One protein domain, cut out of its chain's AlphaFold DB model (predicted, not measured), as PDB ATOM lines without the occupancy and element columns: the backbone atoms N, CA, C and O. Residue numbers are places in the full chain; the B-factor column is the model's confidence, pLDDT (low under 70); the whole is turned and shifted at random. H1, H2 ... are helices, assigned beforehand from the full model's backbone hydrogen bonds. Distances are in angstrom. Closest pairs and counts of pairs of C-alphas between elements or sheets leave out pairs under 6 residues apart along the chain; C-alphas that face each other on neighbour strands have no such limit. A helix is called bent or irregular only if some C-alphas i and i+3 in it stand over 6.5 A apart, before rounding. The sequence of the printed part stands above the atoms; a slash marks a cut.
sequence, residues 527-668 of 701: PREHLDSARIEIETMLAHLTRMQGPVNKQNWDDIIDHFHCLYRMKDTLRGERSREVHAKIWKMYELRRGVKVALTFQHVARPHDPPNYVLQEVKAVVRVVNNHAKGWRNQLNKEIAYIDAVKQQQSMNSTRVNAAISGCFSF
ATOM      1  N   PRO A 527      36.242 -43.172 -39.091       60.47
ATOM      2  CA  PRO A 527      34.994 -43.469 -38.392       60.47
ATOM      3  C   PRO A 527      34.324 -42.196 -37.868       60.47
ATOM      4  O   PRO A 527      35.002 -41.308 -37.337       60.47
ATOM      5  N   ARG A 528      32.988 -42.118 -37.962       64.31
ATOM      6  CA  ARG A 528      32.210 -40.976 -37.440       64.31
ATOM      7  C   ARG A 528      32.559 -40.673 -35.987       64.31
ATOM      8  O   ARG A 528      32.827 -39.524 -35.665       64.31
ATOM      9  N   GLU A 529      32.707 -41.713 -35.172       66.75
ATOM     10  CA  GLU A 529      33.097 -41.635 -33.761       66.75
ATOM     11  C   GLU A 529      34.416 -40.878 -33.527       66.75
ATOM     12  O   GLU A 529      34.527 -40.099 -32.580       66.75
ATOM     13  N   HIS A 530      35.409 -41.024 -34.412       69.31
ATOM     14  CA  HIS A 530      36.664 -40.270 -34.327       69.31
ATOM     15  C   HIS A 530      36.476 -38.794 -34.711       69.31
ATOM     16  O   HIS A 530      37.080 -37.914 -34.092       69.31
ATOM     17  N   LEU A 531      35.606 -38.499 -35.685       74.88
ATOM     18  CA  LEU A 531      35.228 -37.130 -36.056       74.88
ATOM     19  C   LEU A 531      34.321 -36.464 -35.003       74.88
ATOM     20  O   LEU A 531      34.348 -35.244 -34.847       74.88
ATOM     21  N   ASP A 532      33.510 -37.232 -34.278       77.62
ATOM     22  CA  ASP A 532      32.706 -36.770 -33.144       77.62
ATOM     23  C   ASP A 532      33.588 -36.505 -31.918       77.62
ATOM     24  O   ASP A 532      33.551 -35.395 -31.386       77.62
ATOM     25  N   SER A 533      34.476 -37.438 -31.547       79.69
ATOM     26  CA  SER A 533      35.459 -37.241 -30.466       79.69
ATOM     27  C   SER A 533      36.328 -36.006 -30.719       79.69
ATOM     28  O   SER A 533      36.445 -35.149 -29.847       79.69
ATOM     29  N   ALA A 534      36.885 -35.854 -31.928       78.56
ATOM     30  CA  ALA A 534      37.711 -34.695 -32.267       78.56
ATOM     31  C   ALA A 534      36.926 -33.369 -32.227       78.56
ATOM     32  O   ALA A 534      37.445 -32.357 -31.757       78.56
ATOM     33  N   ARG A 535      35.663 -33.361 -32.672       84.50
ATOM     34  CA  ARG A 535      34.791 -32.177 -32.612       84.50
ATOM     35  C   ARG A 535      34.513 -31.759 -31.168       84.50
ATOM     36  O   ARG A 535      34.742 -30.602 -30.829       84.50
ATOM     37  N   ILE A 536      34.112 -32.706 -30.317       85.94
ATOM     38  CA  ILE A 536      33.829 -32.481 -28.890       85.94
ATOM     39  C   ILE A 536      35.083 -31.976 -28.157       85.94
ATOM     40  O   ILE A 536      35.015 -31.029 -27.370       85.94
ATOM     41  N   GLU A 537      36.251 -32.551 -28.445       85.81
ATOM     42  CA  GLU A 537      37.541 -32.103 -27.912       85.81
ATOM     43  C   GLU A 537      37.858 -30.642 -28.293       85.81
ATOM     44  O   GLU A 537      38.269 -29.848 -27.441       85.81
ATOM     45  N   ILE A 538      37.645 -30.268 -29.558       85.44
ATOM     46  CA  ILE A 538      37.911 -28.920 -30.086       85.44
ATOM     47  C   ILE A 538      36.904 -27.890 -29.533       85.44
ATOM     48  O   ILE A 538      37.309 -26.801 -29.113       85.44
ATOM     49  N   GLU A 539      35.616 -28.237 -29.445       87.19
ATOM     50  CA  GLU A 539      34.580 -27.423 -28.788       87.19
ATOM     51  C   GLU A 539      34.888 -27.209 -27.295       87.19
ATOM     52  O   GLU A 539      34.761 -26.094 -26.779       87.19
ATOM     53  N   THR A 540      35.404 -28.234 -26.612       85.88
ATOM     54  CA  THR A 540      35.839 -28.137 -25.210       85.88
ATOM     55  C   THR A 540      37.014 -27.161 -25.044       85.88
ATOM     56  O   THR A 540      37.005 -26.329 -24.130       85.88
ATOM     57  N   MET A 541      37.996 -27.156 -25.961       84.12
ATOM     58  CA  MET A 541      39.077 -26.153 -25.946       84.12
ATOM     59  C   MET A 541      38.543 -24.733 -26.142       84.12
ATOM     60  O   MET A 541      38.952 -23.818 -25.424       84.12
ATOM     61  N   LEU A 542      37.627 -24.540 -27.096       84.94
ATOM     62  CA  LEU A 542      36.987 -23.250 -27.367       84.94
ATOM     63  C   LEU A 542      36.244 -22.704 -26.145       84.94
ATOM     64  O   LEU A 542      36.368 -21.512 -25.839       84.94
ATOM     65  N   ALA A 543      35.513 -23.562 -25.430       84.81
ATOM     66  CA  ALA A 543      34.815 -23.199 -24.202       84.81
ATOM     67  C   ALA A 543      35.798 -22.734 -23.115       84.81
ATOM     68  O   ALA A 543      35.616 -21.656 -22.536       84.81
ATOM     69  N   HIS A 544      36.885 -23.482 -22.885       82.50
ATOM     70  CA  HIS A 544      37.872 -23.109 -21.873       82.50
ATOM     71  C   HIS A 544      38.639 -21.827 -22.230       82.50
ATOM     72  O   HIS A 544      38.737 -20.922 -21.398       82.50
ATOM     73  N   LEU A 545      39.114 -21.696 -23.476       81.69
ATOM     74  CA  LEU A 545      39.756 -20.475 -23.984       81.69
ATOM     75  C   LEU A 545      38.841 -19.251 -23.873       81.69
ATOM     76  O   LEU A 545      39.318 -18.145 -23.633       81.69
ATOM     77  N   THR A 546      37.529 -19.442 -24.032       81.06
ATOM     78  CA  THR A 546      36.552 -18.354 -23.958       81.06
ATOM     79  C   THR A 546      36.331 -17.859 -22.538       81.06
ATOM     80  O   THR A 546      36.308 -16.650 -22.328       81.06
ATOM     81  N   ARG A 547      36.244 -18.754 -21.552       76.31
ATOM     82  CA  ARG A 547      36.107 -18.357 -20.140       76.31
ATOM     83  C   ARG A 547      37.383 -17.713 -19.592       76.31
ATOM     84  O   ARG A 547      37.295 -16.722 -18.874       76.31
ATOM     85  N   MET A 548      38.560 -18.167 -20.032       75.88
ATOM     86  CA  MET A 548      39.842 -17.516 -19.715       75.88
ATOM     87  C   MET A 548      40.009 -16.108 -20.311       75.88
ATOM     88  O   MET A 548      40.995 -15.452 -19.994       75.88
ATOM     89  N   GLN A 549      39.083 -15.614 -21.144       71.56
ATOM     90  CA  GLN A 549      39.090 -14.204 -21.553       71.56
ATOM     91  C   GLN A 549      38.533 -13.247 -20.489       71.56
ATOM     92  O   GLN A 549      38.768 -12.038 -20.579       71.56
ATOM     93  N   GLY A 550      37.792 -13.765 -19.505       74.81
ATOM     94  CA  GLY A 550      37.161 -12.967 -18.457       74.81
ATOM     95  C   GLY A 550      38.160 -12.247 -17.534       74.81
ATOM     96  O   GLY A 550      39.333 -12.623 -17.447       74.81
ATOM     97  N   PRO A 551      37.718 -11.201 -16.814       74.69
ATOM     98  CA  PRO A 551      38.568 -10.482 -15.872       74.69
ATOM     99  C   PRO A 551      38.909 -11.358 -14.658       74.69
ATOM    100  O   PRO A 551      38.023 -11.759 -13.907       74.69
ATOM    101  N   VAL A 552      40.201 -11.611 -14.425       78.31
ATOM    102  CA  VAL A 552      40.684 -12.365 -13.251       78.31
ATOM    103  C   VAL A 552      40.501 -11.540 -11.974       78.31
ATOM    104  O   VAL A 552      41.060 -10.446 -11.848       78.31
ATOM    105  N   ASN A 553      39.777 -12.066 -10.992       80.62
ATOM    106  CA  ASN A 553      39.611 -11.468  -9.668       80.62
ATOM    107  C   ASN A 553      39.646 -12.556  -8.569       80.62
ATOM    108  O   ASN A 553      39.968 -13.707  -8.846       80.62
ATOM    109  N   LYS A 554      39.401 -12.187  -7.303       76.00
ATOM    110  CA  LYS A 554      39.431 -13.136  -6.169       76.00
ATOM    111  C   LYS A 554      38.179 -14.025  -6.062       76.00
ATOM    112  O   LYS A 554      38.206 -15.005  -5.333       76.00
ATOM    113  N   GLN A 555      37.091 -13.673  -6.746       77.06
ATOM    114  CA  GLN A 555      35.805 -14.382  -6.700       77.06
ATOM    115  C   GLN A 555      35.698 -15.473  -7.776       77.06
ATOM    116  O   GLN A 555      35.013 -16.458  -7.552       77.06
ATOM    117  N   ASN A 556      36.387 -15.321  -8.914       79.06
ATOM    118  CA  ASN A 556      36.449 -16.313 -10.001       79.06
ATOM    119  C   ASN A 556      37.819 -17.009 -10.113       79.06
ATOM    120  O   ASN A 556      38.184 -17.534 -11.166       79.06
ATOM    121  N   TRP A 557      38.601 -16.971  -9.033       77.56
ATOM    122  CA  TRP A 557      39.953 -17.520  -8.984       77.56
ATOM    123  C   TRP A 557      39.970 -19.036  -9.211       77.56
ATOM    124  O   TRP A 557      40.733 -19.523 -10.048       77.56
ATOM    125  N   ASP A 558      39.089 -19.756  -8.515       77.94
ATOM    126  CA  ASP A 558      39.000 -21.216  -8.568       77.94
ATOM    127  C   ASP A 558      38.550 -21.700  -9.949       77.94
ATOM    128  O   ASP A 558      39.202 -22.565 -10.532       77.94
ATOM    129  N   ASP A 559      37.536 -21.050 -10.536       80.56
ATOM    130  CA  ASP A 559      37.125 -21.289 -11.923       80.56
ATOM    131  C   ASP A 559      38.329 -21.177 -12.865       80.56
ATOM    132  O   ASP A 559      38.589 -22.069 -13.669       80.56
ATOM    133  N   ILE A 560      39.090 -20.084 -12.786       77.50
ATOM    134  CA  ILE A 560      40.222 -19.832 -13.686       77.50
ATOM    135  C   ILE A 560      41.323 -20.885 -13.504       77.50
ATOM    136  O   ILE A 560      41.900 -21.339 -14.496       77.50
ATOM    137  N   ILE A 561      41.581 -21.320 -12.268       79.25
ATOM    138  CA  ILE A 561      42.476 -22.446 -11.987       79.25
ATOM    139  C   ILE A 561      41.954 -23.727 -12.643       79.25
ATOM    140  O   ILE A 561      42.708 -24.365 -13.380       79.25
ATOM    141  N   ASP A 562      40.687 -24.087 -12.453       81.44
ATOM    142  CA  ASP A 562      40.110 -25.309 -13.019       81.44
ATOM    143  C   ASP A 562      40.139 -25.303 -14.553       81.44
ATOM    144  O   ASP A 562      40.445 -26.319 -15.181       81.44
ATOM    145  N   HIS A 563      39.949 -24.139 -15.175       80.44
ATOM    146  CA  HIS A 563      40.115 -23.956 -16.617       80.44
ATOM    147  C   HIS A 563      41.565 -24.182 -17.078       80.44
ATOM    148  O   HIS A 563      41.782 -24.837 -18.104       80.44
ATOM    149  N   PHE A 564      42.565 -23.734 -16.310       82.38
ATOM    150  CA  PHE A 564      43.968 -24.071 -16.569       82.38
ATOM    151  C   PHE A 564      44.282 -25.554 -16.302       82.38
ATOM    152  O   PHE A 564      45.038 -26.144 -17.076       82.38
ATOM    153  N   HIS A 565      43.693 -26.188 -15.278       79.44
ATOM    154  CA  HIS A 565      43.811 -27.634 -15.035       79.44
ATOM    155  C   HIS A 565      43.210 -28.454 -16.177       79.44
ATOM    156  O   HIS A 565      43.778 -29.479 -16.553       79.44
ATOM    157  N   CYS A 566      42.072 -28.039 -16.735       80.19
ATOM    158  CA  CYS A 566      41.459 -28.708 -17.878       80.19
ATOM    159  C   CYS A 566      42.312 -28.527 -19.137       80.19
ATOM    160  O   CYS A 566      42.717 -29.531 -19.716       80.19
ATOM    161  N   LEU A 567      42.719 -27.302 -19.494       81.38
ATOM    162  CA  LEU A 567      43.603 -27.079 -20.650       81.38
ATOM    163  C   LEU A 567      44.951 -27.825 -20.517       81.38
ATOM    164  O   LEU A 567      45.492 -28.309 -21.514       81.38
ATOM    165  N   TYR A 568      45.476 -27.951 -19.291       83.00
ATOM    166  CA  TYR A 568      46.661 -28.756 -18.987       83.00
ATOM    167  C   TYR A 568      46.414 -30.256 -19.184       83.00
ATOM    168  O   TYR A 568      47.202 -30.902 -19.872       83.00
ATOM    169  N   ARG A 569      45.331 -30.804 -18.614       81.69
ATOM    170  CA  ARG A 569      44.958 -32.226 -18.745       81.69
ATOM    171  C   ARG A 569      44.638 -32.614 -20.187       81.69
ATOM    172  O   ARG A 569      44.975 -33.721 -20.589       81.69
ATOM    173  N   MET A 570      44.098 -31.694 -20.989       78.12
ATOM    174  CA  MET A 570      43.833 -31.937 -22.410       78.12
ATOM    175  C   MET A 570      45.073 -32.394 -23.184       78.12
ATOM    176  O   MET A 570      44.930 -33.159 -24.123       78.12
ATOM    177  N   LYS A 571      46.301 -32.052 -22.771       72.81
ATOM    178  CA  LYS A 571      47.508 -32.572 -23.441       72.81
ATOM    179  C   LYS A 571      47.555 -34.122 -23.492       72.81
ATOM    180  O   LYS A 571      48.157 -34.661 -24.413       72.81
ATOM    181  N   ASP A 572      46.934 -34.798 -22.514       71.50
ATOM    182  CA  ASP A 572      46.953 -36.258 -22.328       71.50
ATOM    183  C   ASP A 572      45.616 -36.930 -22.716       71.50
ATOM    184  O   ASP A 572      45.578 -38.142 -22.911       71.50
ATOM    185  N   THR A 573      44.509 -36.180 -22.823       73.88
ATOM    186  CA  THR A 573      43.164 -36.753 -23.068       73.88
ATOM    187  C   THR A 573      42.692 -36.680 -24.521       73.88
ATOM    188  O   THR A 573      41.634 -37.222 -24.829       73.88
ATOM    189  N   LEU A 574      43.416 -35.988 -25.405       77.44
ATOM    190  CA  LEU A 574      43.000 -35.775 -26.797       77.44
ATOM    191  C   LEU A 574      43.266 -37.009 -27.654       77.44
ATOM    192  O   LEU A 574      44.416 -37.349 -27.945       77.44
ATOM    193  N   ARG A 575      42.191 -37.649 -28.110       75.62
ATOM    194  CA  ARG A 575      42.246 -38.826 -28.976       75.62
ATOM    195  C   ARG A 575      42.382 -38.399 -30.435       75.62
ATOM    196  O   ARG A 575      43.190 -38.981 -31.161       75.62
ATOM    197  N   GLY A 576      41.708 -37.322 -30.841       72.44
ATOM    198  CA  GLY A 576      41.794 -36.774 -32.195       72.44
ATOM    199  C   GLY A 576      43.186 -36.228 -32.535       72.44
ATOM    200  O   GLY A 576      43.749 -35.410 -31.808       72.44
ATOM    201  N   GLU A 577      43.746 -36.651 -33.672       70.44
ATOM    202  CA  GLU A 577      45.045 -36.168 -34.166       70.44
ATOM    203  C   GLU A 577      45.024 -34.656 -34.440       70.44
ATOM    204  O   GLU A 577      45.884 -33.919 -33.958       70.44
ATOM    205  N   ARG A 578      43.969 -34.160 -35.097       72.81
ATOM    206  CA  ARG A 578      43.770 -32.719 -35.331       72.81
ATOM    207  C   ARG A 578      43.609 -31.929 -34.035       72.81
ATOM    208  O   ARG A 578      44.197 -30.858 -33.894       72.81
ATOM    209  N   SER A 579      42.878 -32.465 -33.057       79.62
ATOM    210  CA  SER A 579      42.759 -31.852 -31.733       79.62
ATOM    211  C   SER A 579      44.134 -31.723 -31.068       79.62
ATOM    212  O   SER A 579      44.479 -30.654 -30.563       79.62
ATOM    213  N   ARG A 580      44.961 -32.782 -31.134       80.56
ATOM    214  CA  ARG A 580      46.353 -32.780 -30.653       80.56
ATOM    215  C   ARG A 580      47.216 -31.744 -31.379       80.56
ATOM    216  O   ARG A 580      47.966 -31.028 -30.717       80.56
ATOM    217  N   GLU A 581      47.093 -31.591 -32.698       80.38
ATOM    218  CA  GLU A 581      47.827 -30.557 -33.440       80.38
ATOM    219  C   GLU A 581      47.459 -29.129 -33.022       80.38
ATOM    220  O   GLU A 581      48.344 -28.281 -32.846       80.38
ATOM    221  N   VAL A 582      46.162 -28.829 -32.882       80.00
ATOM    222  CA  VAL A 582      45.718 -27.479 -32.509       80.00
ATOM    223  C   VAL A 582      46.063 -27.181 -31.051       80.00
ATOM    224  O   VAL A 582      46.579 -26.096 -30.766       80.00
ATOM    225  N   HIS A 583      45.907 -28.156 -30.146       84.88
ATOM    226  CA  HIS A 583      46.407 -28.047 -28.772       84.88
ATOM    227  C   HIS A 583      47.910 -27.771 -28.761       84.88
ATOM    228  O   HIS A 583      48.336 -26.796 -28.151       84.88
ATOM    229  N   ALA A 584      48.714 -28.516 -29.526       81.62
ATOM    230  CA  ALA A 584      50.157 -28.296 -29.612       81.62
ATOM    231  C   ALA A 584      50.533 -26.900 -30.150       81.62
ATOM    232  O   ALA A 584      51.548 -26.338 -29.729       81.62
ATOM    233  N   LYS A 585      49.732 -26.303 -31.047       81.38
ATOM    234  CA  LYS A 585      49.914 -24.911 -31.511       81.38
ATOM    235  C   LYS A 585      49.654 -23.902 -30.379       81.38
ATOM    236  O   LYS A 585      50.472 -23.004 -30.185       81.38
ATOM    237  N   ILE A 586      48.591 -24.081 -29.592       80.44
ATOM    238  CA  ILE A 586      48.263 -23.241 -28.420       80.44
ATOM    239  C   ILE A 586      49.319 -23.418 -27.310       80.44
ATOM    240  O   ILE A 586      49.868 -22.455 -26.771       80.44
ATOM    241  N   TRP A 587      49.668 -24.668 -27.010       83.19
ATOM    242  CA  TRP A 587      50.537 -25.070 -25.905       83.19
ATOM    243  C   TRP A 587      52.019 -24.744 -26.121       83.19
ATOM    244  O   TRP A 587      52.805 -24.757 -25.174       83.19
ATOM    245  N   LYS A 588      52.436 -24.399 -27.347       81.06
ATOM    246  CA  LYS A 588      53.803 -23.930 -27.627       81.06
ATOM    247  C   LYS A 588      54.138 -22.602 -26.940       81.06
ATOM    248  O   LYS A 588      55.318 -22.366 -26.674       81.06
ATOM    249  N   MET A 589      53.161 -21.770 -26.565       77.38
ATOM    250  CA  MET A 589      53.445 -20.516 -25.855       77.38
ATOM    251  C   MET A 589      54.104 -20.765 -24.488       77.38
ATOM    252  O   MET A 589      53.631 -21.559 -23.673       77.38
ATOM    253  N   TYR A 590      55.227 -20.090 -24.232       78.88
ATOM    254  CA  TYR A 590      55.950 -20.192 -22.960       78.88
ATOM    255  C   TYR A 590      55.165 -19.545 -21.810       78.88
ATOM    256  O   TYR A 590      55.038 -20.131 -20.739       78.88
ATOM    257  N   GLU A 591      54.591 -18.368 -22.054       74.88
ATOM    258  CA  GLU A 591      53.871 -17.572 -21.054       74.88
ATOM    259  C   GLU A 591      52.604 -18.285 -20.567       74.88
ATOM    260  O   GLU A 591      52.388 -18.380 -19.362       74.88
ATOM    261  N   LEU A 592      51.835 -18.894 -21.479       79.75
ATOM    262  CA  LEU A 592      50.683 -19.732 -21.131       79.75
ATOM    263  C   LEU A 592      51.093 -20.902 -20.224       79.75
ATOM    264  O   LEU A 592      50.506 -21.097 -19.163       79.75
ATOM    265  N   ARG A 593      52.151 -21.637 -20.590       81.06
ATOM    266  CA  ARG A 593      52.673 -22.751 -19.780       81.06
ATOM    267  C   ARG A 593      53.214 -22.297 -18.421       81.06
ATOM    268  O   ARG A 593      53.036 -23.015 -17.439       81.06
ATOM    269  N   ARG A 594      53.841 -21.116 -18.341       80.75
ATOM    270  CA  ARG A 594      54.268 -20.491 -17.078       80.75
ATOM    271  C   ARG A 594      53.061 -20.164 -16.201       80.75
ATOM    272  O   ARG A 594      53.056 -20.567 -15.046       80.75
ATOM    273  N   GLY A 595      52.048 -19.485 -16.740       72.38
ATOM    274  CA  GLY A 595      50.863 -19.078 -15.980       72.38
ATOM    275  C   GLY A 595      50.017 -20.241 -15.502       72.38
ATOM    276  O   GLY A 595      49.659 -20.260 -14.330       72.38
ATOM    277  N   VAL A 596      49.799 -21.246 -16.361       78.06
ATOM    278  CA  VAL A 596      49.243 -22.540 -15.950       78.06
ATOM    279  C   VAL A 596      50.053 -23.063 -14.768       78.06
ATOM    280  O   VAL A 596      49.507 -23.217 -13.687       78.06
ATOM    281  N   LYS A 597      51.369 -23.262 -14.920       79.25
ATOM    282  CA  LYS A 597      52.202 -23.838 -13.854       79.25
ATOM    283  C   LYS A 597      52.137 -23.044 -12.544       79.25
ATOM    284  O   LYS A 597      52.102 -23.668 -11.488       79.25
ATOM    285  N   VAL A 598      52.102 -21.711 -12.593       77.56
ATOM    286  CA  VAL A 598      51.898 -20.858 -11.410       77.56
ATOM    287  C   VAL A 598      50.520 -21.126 -10.791       77.56
ATOM    288  O   VAL A 598      50.460 -21.468  -9.615       77.56
ATOM    289  N   ALA A 599      49.441 -21.072 -11.574       72.81
ATOM    290  CA  ALA A 599      48.081 -21.361 -11.114       72.81
ATOM    291  C   ALA A 599      47.963 -22.759 -10.462       72.81
ATOM    292  O   ALA A 599      47.539 -22.855  -9.312       72.81
ATOM    293  N   LEU A 600      48.448 -23.817 -11.134       74.12
ATOM    294  CA  LEU A 600      48.458 -25.194 -10.609       74.12
ATOM    295  C   LEU A 600      49.264 -25.310  -9.297       74.12
ATOM    296  O   LEU A 600      48.860 -26.009  -8.375       74.12
ATOM    297  N   THR A 601      50.417 -24.631  -9.200       75.69
ATOM    298  CA  THR A 601      51.294 -24.706  -8.010       75.69
ATOM    299  C   THR A 601      50.641 -24.067  -6.782       75.69
ATOM    300  O   THR A 601      50.883 -24.509  -5.661       75.69
ATOM    301  N   PHE A 602      49.815 -23.035  -6.979       70.50
ATOM    302  CA  PHE A 602      49.195 -22.288  -5.888       70.50
ATOM    303  C   PHE A 602      47.751 -22.703  -5.561       70.50
ATOM    304  O   PHE A 602      47.275 -22.298  -4.502       70.50
ATOM    305  N   GLN A 603      47.094 -23.561  -6.359       71.38
ATOM    306  CA  GLN A 603      45.751 -24.101  -6.059       71.38
ATOM    307  C   GLN A 603      45.661 -24.717  -4.653       71.38
ATOM    308  O   GLN A 603      44.686 -24.503  -3.943       71.38
ATOM    309  N   HIS A 604      46.680 -25.469  -4.232       60.53
ATOM    310  CA  HIS A 604      46.680 -26.175  -2.943       60.53
ATOM    311  C   HIS A 604      47.264 -25.357  -1.775       60.53
ATOM    312  O   HIS A 604      47.386 -25.879  -0.669       60.53
ATOM    313  N   VAL A 605      47.676 -24.107  -2.018       58.94
ATOM    314  CA  VAL A 605      48.424 -23.277  -1.049       58.94
ATOM    315  C   VAL A 605      47.716 -21.951  -0.763       58.94
ATOM    316  O   VAL A 605      47.741 -21.465   0.367       58.94
ATOM    317  N   ALA A 606      47.074 -21.356  -1.770       59.19
ATOM    318  CA  ALA A 606      46.182 -20.223  -1.578       59.19
ATOM    319  C   ALA A 606      44.861 -20.690  -0.952       59.19
ATOM    320  O   ALA A 606      44.337 -21.743  -1.312       59.19
ATOM    321  N   ARG A 607      44.269 -19.878  -0.066       58.16
ATOM    322  CA  ARG A 607      42.840 -20.041   0.228       58.16
ATOM    323  C   ARG A 607      42.064 -19.637  -1.037       58.16
ATOM    324  O   ARG A 607      42.386 -18.570  -1.564       58.16
ATOM    325  N   PRO A 608      41.055 -20.411  -1.480       55.56
ATOM    326  CA  PRO A 608      40.263 -20.151  -2.691       55.56
ATOM    327  C   PRO A 608      39.902 -18.673  -2.925       55.56
ATOM    328  O   PRO A 608      40.131 -18.110  -3.992       55.56
ATOM    329  N   HIS A 609      39.453 -17.991  -1.868       58.97
ATOM    330  CA  HIS A 609      38.962 -16.609  -1.931       58.97
ATOM    331  C   HIS A 609      40.003 -15.522  -1.600       58.97
ATOM    332  O   HIS A 609      39.674 -14.335  -1.625       58.97
ATOM    333  N   ASP A 610      41.252 -15.886  -1.281       67.69
ATOM    334  CA  ASP A 610      42.319 -14.915  -1.003       67.69
ATOM    335  C   ASP A 610      43.700 -15.375  -1.517       67.69
ATOM    336  O   ASP A 610      44.598 -15.707  -0.735       67.69
ATOM    337  N   PRO A 611      43.899 -15.422  -2.850       75.12
ATOM    338  CA  PRO A 611      45.203 -15.706  -3.433       75.12
ATOM    339  C   PRO A 611      46.207 -14.581  -3.131       75.12
ATOM    340  O   PRO A 611      45.863 -13.399  -3.269       75.12
ATOM    341  N   PRO A 612      47.475 -14.906  -2.801       78.50
ATOM    342  CA  PRO A 612      48.504 -13.897  -2.580       78.50
ATOM    343  C   PRO A 612      48.637 -12.963  -3.789       78.50
ATOM    344  O   PRO A 612      48.710 -13.420  -4.933       78.50
ATOM    345  N   ASN A 613      48.710 -11.651  -3.541       77.00
ATOM    346  CA  ASN A 613      48.617 -10.625  -4.589       77.00
ATOM    347  C   ASN A 613      49.589 -10.842  -5.767       77.00
ATOM    348  O   ASN A 613      49.222 -10.563  -6.905       77.00
ATOM    349  N   TYR A 614      50.795 -11.370  -5.530       78.88
ATOM    350  CA  TYR A 614      51.760 -11.658  -6.600       78.88
ATOM    351  C   TYR A 614      51.295 -12.785  -7.544       78.88
ATOM    352  O   TYR A 614      51.456 -12.666  -8.757       78.88
ATOM    353  N   VAL A 615      50.655 -13.837  -7.017       77.00
ATOM    354  CA  VAL A 615      50.112 -14.958  -7.808       77.00
ATOM    355  C   VAL A 615      48.957 -14.462  -8.681       77.00
ATOM    356  O   VAL A 615      48.901 -14.754  -9.876       77.00
ATOM    357  N   LEU A 616      48.081 -13.630  -8.106       79.88
ATOM    358  CA  LEU A 616      46.972 -13.005  -8.824       79.88
ATOM    359  C   LEU A 616      47.467 -12.086  -9.960       79.88
ATOM    360  O   LEU A 616      46.854 -12.053 -11.025       79.88
ATOM    361  N   GLN A 617      48.576 -11.362  -9.767       81.00
ATOM    362  CA  GLN A 617      49.177 -10.515 -10.809       81.00
ATOM    363  C   GLN A 617      49.850 -11.325 -11.931       81.00
ATOM    364  O   GLN A 617      49.676 -10.989 -13.104       81.00
ATOM    365  N   GLU A 618      50.556 -12.413 -11.607       79.44
ATOM    366  CA  GLU A 618      51.134 -13.333 -12.602       79.44
ATOM    367  C   GLU A 618      50.044 -13.974 -13.478       79.44
ATOM    368  O   GLU A 618      50.135 -13.953 -14.708       79.44
ATOM    369  N   VAL A 619      48.956 -14.466 -12.876       79.25
ATOM    370  CA  VAL A 619      47.833 -15.040 -13.637       79.25
ATOM    371  C   VAL A 619      47.101 -13.970 -14.462       79.25
ATOM    372  O   VAL A 619      46.774 -14.217 -15.624       79.25
ATOM    373  N   LYS A 620      46.945 -12.740 -13.948       82.19
ATOM    374  CA  LYS A 620      46.463 -11.581 -14.732       82.19
ATOM    375  C   LYS A 620      47.369 -11.217 -15.911       82.19
ATOM    376  O   LYS A 620      46.883 -10.682 -16.908       82.19
ATOM    377  N   ALA A 621      48.679 -11.432 -15.818       80.94
ATOM    378  CA  ALA A 621      49.588 -11.241 -16.948       80.94
ATOM    379  C   ALA A 621      49.358 -12.314 -18.024       80.94
ATOM    380  O   ALA A 621      49.242 -11.987 -19.203       80.94
ATOM    381  N   VAL A 622      49.182 -13.572 -17.622       78.81
ATOM    382  CA  VAL A 622      48.973 -14.683 -18.565       78.81
ATOM    383  C   VAL A 622      47.605 -14.613 -19.244       78.81
ATOM    384  O   VAL A 622      47.518 -14.814 -20.452       78.81
ATOM    385  N   VAL A 623      46.548 -14.242 -18.520       81.19
ATOM    386  CA  VAL A 623      45.219 -14.016 -19.117       81.19
ATOM    387  C   VAL A 623      45.233 -12.866 -20.133       81.19
ATOM    388  O   VAL A 623      44.553 -12.950 -21.153       81.19
ATOM    389  N   ARG A 624      46.076 -11.837 -19.957       81.12
ATOM    390  CA  ARG A 624      46.304 -10.820 -21.005       81.12
ATOM    391  C   ARG A 624      46.964 -11.409 -22.258       81.12
ATOM    392  O   ARG A 624      46.516 -11.110 -23.362       81.12
ATOM    393  N   VAL A 625      47.959 -12.287 -22.112       79.38
ATOM    394  CA  VAL A 625      48.581 -12.996 -23.252       79.38
ATOM    395  C   VAL A 625      47.562 -13.875 -23.985       79.38
ATOM    396  O   VAL A 625      47.502 -13.832 -25.215       79.38
ATOM    397  N   VAL A 626      46.728 -14.617 -23.245       80.00
ATOM    398  CA  VAL A 626      45.611 -15.397 -23.805       80.00
ATOM    399  C   VAL A 626      44.654 -14.480 -24.559       80.00
ATOM    400  O   VAL A 626      44.346 -14.759 -25.711       80.00
ATOM    401  N   ASN A 627      44.242 -13.354 -23.974       81.44
ATOM    402  CA  ASN A 627      43.337 -12.406 -24.625       81.44
ATOM    403  C   ASN A 627      43.876 -11.854 -25.950       81.44
ATOM    404  O   ASN A 627      43.122 -11.785 -26.922       81.44
ATOM    405  N   ASN A 628      45.174 -11.556 -26.022       82.06
ATOM    406  CA  ASN A 628      45.814 -11.066 -27.244       82.06
ATOM    407  C   ASN A 628      45.812 -12.108 -28.384       82.06
ATOM    408  O   ASN A 628      45.698 -11.734 -29.549       82.06
ATOM    409  N   HIS A 629      45.898 -13.408 -28.072       81.19
ATOM    410  CA  HIS A 629      46.019 -14.483 -29.073       81.19
ATOM    411  C   HIS A 629      44.716 -15.261 -29.328       81.19
ATOM    412  O   HIS A 629      44.534 -15.843 -30.401       81.19
ATOM    413  N   ALA A 630      43.769 -15.246 -28.387       78.06
ATOM    414  CA  ALA A 630      42.575 -16.087 -28.419       78.06
ATOM    415  C   ALA A 630      41.633 -15.793 -29.595       78.06
ATOM    416  O   ALA A 630      40.956 -16.709 -30.055       78.06
ATOM    417  N   LYS A 631      41.616 -14.571 -30.152       79.12
ATOM    418  CA  LYS A 631      40.874 -14.293 -31.399       79.12
ATOM    419  C   LYS A 631      41.423 -15.116 -32.575       79.12
ATOM    420  O   LYS A 631      40.643 -15.674 -33.340       79.12
ATOM    421  N   GLY A 632      42.747 -15.245 -32.682       80.12
ATOM    422  CA  GLY A 632      43.396 -16.090 -33.689       80.12
ATOM    423  C   GLY A 632      43.130 -17.578 -33.454       80.12
ATOM    424  O   GLY A 632      42.755 -18.289 -34.384       80.12
ATOM    425  N   TRP A 633      43.240 -18.039 -32.204       83.94
ATOM    426  CA  TRP A 633      42.972 -19.438 -31.853       83.94
ATOM    427  C   TRP A 633      41.525 -19.852 -32.101       83.94
ATOM    428  O   TRP A 633      41.311 -20.887 -32.725       83.94
ATOM    429  N   ARG A 634      40.537 -19.042 -31.692       82.38
ATOM    430  CA  ARG A 634      39.122 -19.317 -31.991       82.38
ATOM    431  C   ARG A 634      38.878 -19.427 -33.489       82.38
ATOM    432  O   ARG A 634      38.228 -20.366 -33.925       82.38
ATOM    433  N   ASN A 635      39.431 -18.503 -34.274       83.81
ATOM    434  CA  ASN A 635      39.275 -18.525 -35.724       83.81
ATOM    435  C   ASN A 635      39.878 -19.792 -36.356       83.81
ATOM    436  O   ASN A 635      39.318 -20.283 -37.330       83.81
ATOM    437  N   GLN A 636      40.978 -20.337 -35.820       81.25
ATOM    438  CA  GLN A 636      41.520 -21.616 -36.294       81.25
ATOM    439  C   GLN A 636      40.660 -22.804 -35.842       81.25
ATOM    440  O   GLN A 636      40.251 -23.596 -36.679       81.25
ATOM    441  N   LEU A 637      40.339 -22.904 -34.548       84.88
ATOM    442  CA  LEU A 637      39.513 -23.984 -33.985       84.88
ATOM    443  C   LEU A 637      38.145 -24.077 -34.695       84.88
ATOM    444  O   LEU A 637      37.725 -25.163 -35.078       84.88
ATOM    445  N   ASN A 638      37.498 -22.937 -34.968       85.50
ATOM    446  CA  ASN A 638      36.230 -22.882 -35.704       85.50
ATOM    447  C   ASN A 638      36.363 -23.343 -37.169       85.50
ATOM    448  O   ASN A 638      35.424 -23.930 -37.699       85.50
ATOM    449  N   LYS A 639      37.509 -23.104 -37.829       85.88
ATOM    450  CA  LYS A 639      37.767 -23.627 -39.183       85.88
ATOM    451  C   LYS A 639      37.900 -25.150 -39.184       85.88
ATOM    452  O   LYS A 639      37.354 -25.790 -40.076       85.88
ATOM    453  N   GLU A 640      38.575 -25.722 -38.185       82.50
ATOM    454  CA  GLU A 640      38.684 -27.181 -38.054       82.50
ATOM    455  C   GLU A 640      37.312 -27.827 -37.798       82.50
ATOM    456  O   GLU A 640      36.999 -28.837 -38.424       82.50
ATOM    457  N   ILE A 641      36.458 -27.225 -36.952       85.00
ATOM    458  CA  ILE A 641      35.069 -27.689 -36.747       85.00
ATOM    459  C   ILE A 641      34.285 -27.644 -38.061       85.00
ATOM    460  O   ILE A 641      33.687 -28.646 -38.444       85.00
ATOM    461  N   ALA A 642      34.315 -26.515 -38.778       81.94
ATOM    462  CA  ALA A 642      33.584 -26.365 -40.036       81.94
ATOM    463  C   ALA A 642      34.022 -27.395 -41.095       81.94
ATOM    464  O   ALA A 642      33.184 -27.922 -41.823       81.94
ATOM    465  N   TYR A 643      35.315 -27.732 -41.146       80.81
ATOM    466  CA  TYR A 643      35.813 -28.815 -41.994       80.81
ATOM    467  C   TYR A 643      35.289 -30.187 -41.534       80.81
ATOM    468  O   TYR A 643      34.840 -30.974 -42.364       80.81
ATOM    469  N   ILE A 644      35.333 -30.492 -40.231       80.00
ATOM    470  CA  ILE A 644      34.824 -31.764 -39.687       80.00
ATOM    471  C   ILE A 644      33.332 -31.936 -40.016       80.00
ATOM    472  O   ILE A 644      32.915 -33.019 -40.430       80.00
ATOM    473  N   ASP A 645      32.539 -30.873 -39.888       81.31
ATOM    474  CA  ASP A 645      31.106 -30.900 -40.186       81.31
ATOM    475  C   ASP A 645      30.837 -31.067 -41.698       81.31
ATOM    476  O   ASP A 645      29.947 -31.834 -42.076       81.31
ATOM    477  N   ALA A 646      31.655 -30.469 -42.576       77.25
ATOM    478  CA  ALA A 646      31.588 -30.698 -44.025       77.25
ATOM    479  C   ALA A 646      31.900 -32.162 -44.409       77.25
ATOM    480  O   ALA A 646      31.159 -32.774 -45.182       77.25
ATOM    481  N   VAL A 647      32.938 -32.758 -43.811       72.88
ATOM    482  CA  VAL A 647      33.294 -34.178 -44.005       72.88
ATOM    483  C   VAL A 647      32.155 -35.108 -43.573       72.88
ATOM    484  O   VAL A 647      31.813 -36.046 -44.297       72.88
ATOM    485  N   LYS A 648      31.506 -34.834 -42.433       75.00
ATOM    486  CA  LYS A 648      30.345 -35.615 -41.965       75.00
ATOM    487  C   LYS A 648      29.158 -35.530 -42.924       75.00
ATOM    488  O   LYS A 648      28.519 -36.549 -43.190       75.00
ATOM    489  N   GLN A 649      28.869 -34.346 -43.472       74.31
ATOM    490  CA  GLN A 649      27.812 -34.184 -44.479       74.31
ATOM    491  C   GLN A 649      28.114 -34.996 -45.748       74.31
ATOM    492  O   GLN A 649      27.227 -35.680 -46.261       74.31
ATOM    493  N   GLN A 650      29.369 -34.999 -46.207       67.88
ATOM    494  CA  GLN A 650      29.809 -35.766 -47.376       67.88
ATOM    495  C   GLN A 650      29.704 -37.286 -47.155       67.88
ATOM    496  O   GLN A 650      29.116 -37.981 -47.988       67.88
ATOM    497  N   GLN A 651      30.160 -37.801 -46.004       64.00
ATOM    498  CA  GLN A 651      29.937 -39.200 -45.608       64.00
ATOM    499  C   GLN A 651      28.444 -39.563 -45.575       64.00
ATOM    500  O   GLN A 651      28.060 -40.654 -45.993       64.00
ATOM    501  N   SER A 652      27.594 -38.670 -45.053       62.00
ATOM    502  CA  SER A 652      26.150 -38.906 -44.958       62.00
ATOM    503  C   SER A 652      25.510 -39.050 -46.337       62.00
ATOM    504  O   SER A 652      24.891 -40.075 -46.612       62.00
ATOM    505  N   MET A 653      25.754 -38.097 -47.245       56.47
ATOM    506  CA  MET A 653      25.245 -38.162 -48.621       56.47
ATOM    507  C   MET A 653      25.705 -39.423 -49.359       56.47
ATOM    508  O   MET A 653      24.919 -40.032 -50.087       56.47
ATOM    509  N   ASN A 654      26.957 -39.845 -49.164       58.25
ATOM    510  CA  ASN A 654      27.465 -41.053 -49.803       58.25
ATOM    511  C   ASN A 654      26.849 -42.330 -49.204       58.25
ATOM    512  O   ASN A 654      26.494 -43.227 -49.958       58.25
ATOM    513  N   SER A 655      26.644 -42.397 -47.884       54.06
ATOM    514  CA  SER A 655      25.920 -43.506 -47.241       54.06
ATOM    515  C   SER A 655      24.469 -43.598 -47.730       54.06
ATOM    516  O   SER A 655      24.006 -44.686 -48.065       54.06
ATOM    517  N   THR A 656      23.766 -42.469 -47.885       53.59
ATOM    518  CA  THR A 656      22.418 -42.450 -48.481       53.59
ATOM    519  C   THR A 656      22.430 -42.914 -49.940       53.59
ATOM    520  O   THR A 656      21.546 -43.668 -50.339       53.59
ATOM    521  N   ARG A 657      23.438 -42.527 -50.734       49.78
ATOM    522  CA  ARG A 657      23.611 -42.999 -52.122       49.78
ATOM    523  C   ARG A 657      23.905 -44.496 -52.209       49.78
ATOM    524  O   ARG A 657      23.332 -45.158 -53.065       49.78
ATOM    525  N   VAL A 658      24.741 -45.034 -51.320       48.88
ATOM    526  CA  VAL A 658      25.018 -46.478 -51.234       48.88
ATOM    527  C   VAL A 658      23.759 -47.242 -50.822       48.88
ATOM    528  O   VAL A 658      23.407 -48.209 -51.484       48.88
ATOM    529  N   ASN A 659      23.005 -46.768 -49.827       46.59
ATOM    530  CA  ASN A 659      21.742 -47.401 -49.433       46.59
ATOM    531  C   ASN A 659      20.671 -47.316 -50.536       46.59
ATOM    532  O   ASN A 659      19.908 -48.261 -50.721       46.59
ATOM    533  N   ALA A 660      20.631 -46.226 -51.310       49.91
ATOM    534  CA  ALA A 660      19.768 -46.113 -52.485       49.91
ATOM    535  C   ALA A 660      20.192 -47.074 -53.612       49.91
ATOM    536  O   ALA A 660      19.331 -47.679 -54.244       49.91
ATOM    537  N   ALA A 661      21.499 -47.266 -53.828       47.09
ATOM    538  CA  ALA A 661      22.018 -48.253 -54.773       47.09
ATOM    539  C   ALA A 661      21.699 -49.691 -54.328       47.09
ATOM    540  O   ALA A 661      21.206 -50.470 -55.134       47.09
ATOM    541  N   ILE A 662      21.878 -50.017 -53.042       46.44
ATOM    542  CA  ILE A 662      21.512 -51.319 -52.459       46.44
ATOM    543  C   ILE A 662      20.002 -51.563 -52.590       46.44
ATOM    544  O   ILE A 662      19.605 -52.636 -53.029       46.44
ATOM    545  N   SER A 663      19.160 -50.568 -52.295       46.22
ATOM    546  CA  SER A 663      17.705 -50.647 -52.498       46.22
ATOM    547  C   SER A 663      17.335 -50.864 -53.975       46.22
ATOM    548  O   SER A 663      16.492 -51.703 -54.290       46.22
ATOM    549  N   GLY A 664      18.032 -50.191 -54.900       45.81
ATOM    550  CA  GLY A 664      17.901 -50.417 -56.341       45.81
ATOM    551  C   GLY A 664      18.295 -51.837 -56.761       45.81
ATOM    552  O   GLY A 664      17.550 -52.483 -57.494       45.81
ATOM    553  N   CYS A 665      19.411 -52.361 -56.245       45.91
ATOM    554  CA  CYS A 665      19.829 -53.746 -56.462       45.91
ATOM    555  C   CYS A 665      18.804 -54.738 -55.898       45.91
ATOM    556  O   CYS A 665      18.425 -55.662 -56.609       45.91
ATOM    557  N   PHE A 666      18.295 -54.531 -54.680       43.06
ATOM    558  CA  PHE A 666      17.239 -55.368 -54.101       43.06
ATOM    559  C   PHE A 666      15.957 -55.344 -54.937       43.06
ATOM    560  O   PHE A 666      15.385 -56.401 -55.181       43.06
ATOM    561  N   SER A 667      15.536 -54.182 -55.448       50.34
ATOM    562  CA  SER A 667      14.400 -54.102 -56.374       50.34
ATOM    563  C   SER A 667      14.659 -54.884 -57.666       50.34
ATOM    564  O   SER A 667      13.748 -55.543 -58.159       50.34
ATOM    565  N   PHE A 668      15.884 -54.834 -58.199       47.06
ATOM    566  CA  PHE A 668      16.271 -55.527 -59.430       47.06
ATOM    567  C   PHE A 668      16.319 -57.053 -59.237       47.06
ATOM    568  O   PHE A 668      15.736 -57.795 -60.030       47.06
TER     569      PHE A 668
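Overview. This is residues 527 to 668 of the 701 residues of the protein "Hypothetical protein" of Symbiodinium natans (UniProt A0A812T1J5). An up-and-down bundle of H1, H2, H3 and the arm H5b, each running against the one before, has the hairpin of H4 and H5a at one end; at the other, residues 653 to 668 of H5b stick out. The printed part has 142 residues with five named helices, H1 to H5, and no named strand: all helix. It is loose, radius of gyration of the C-alphas 20.5 A, spanning 78 by 26 by 23 A.

Along the chain. H1, residues 528 to 547, 28.7 A, begins at C-alpha (32.210, -40.976, -37.440). H2 is residues 557 to 573, 24.1 A; H3 577 to 587; H4 590 to 602. H5, 613 to 668, one helix by its hydrogen bonds, is bent, C-alphas 628 and 631 being 7.2 A apart: H5a, 613 to 628; H5b, 631 to 668, 55.6 A, ending at C-alpha 668 at (16.271, -55.527, -59.430).

Arrangement. H1 touches residues 634 to 648 of H5b, closest C-alphas Arg 535 and Ile 641, 6.1 A, at a shallow tilt of 22 degrees, opposite ways. H2 touches H4, closest C-alphas Phe 564 and Val 596, 5.5 A. Every O i to N i+4 pair is within hydrogen-bond range except in H2, 11 of 13.

Size, cuts and confidence. The printed part has no cut and no long link. pLDDT is under 70 at residues 527 to 530, 604 to 610 and 650 to 668.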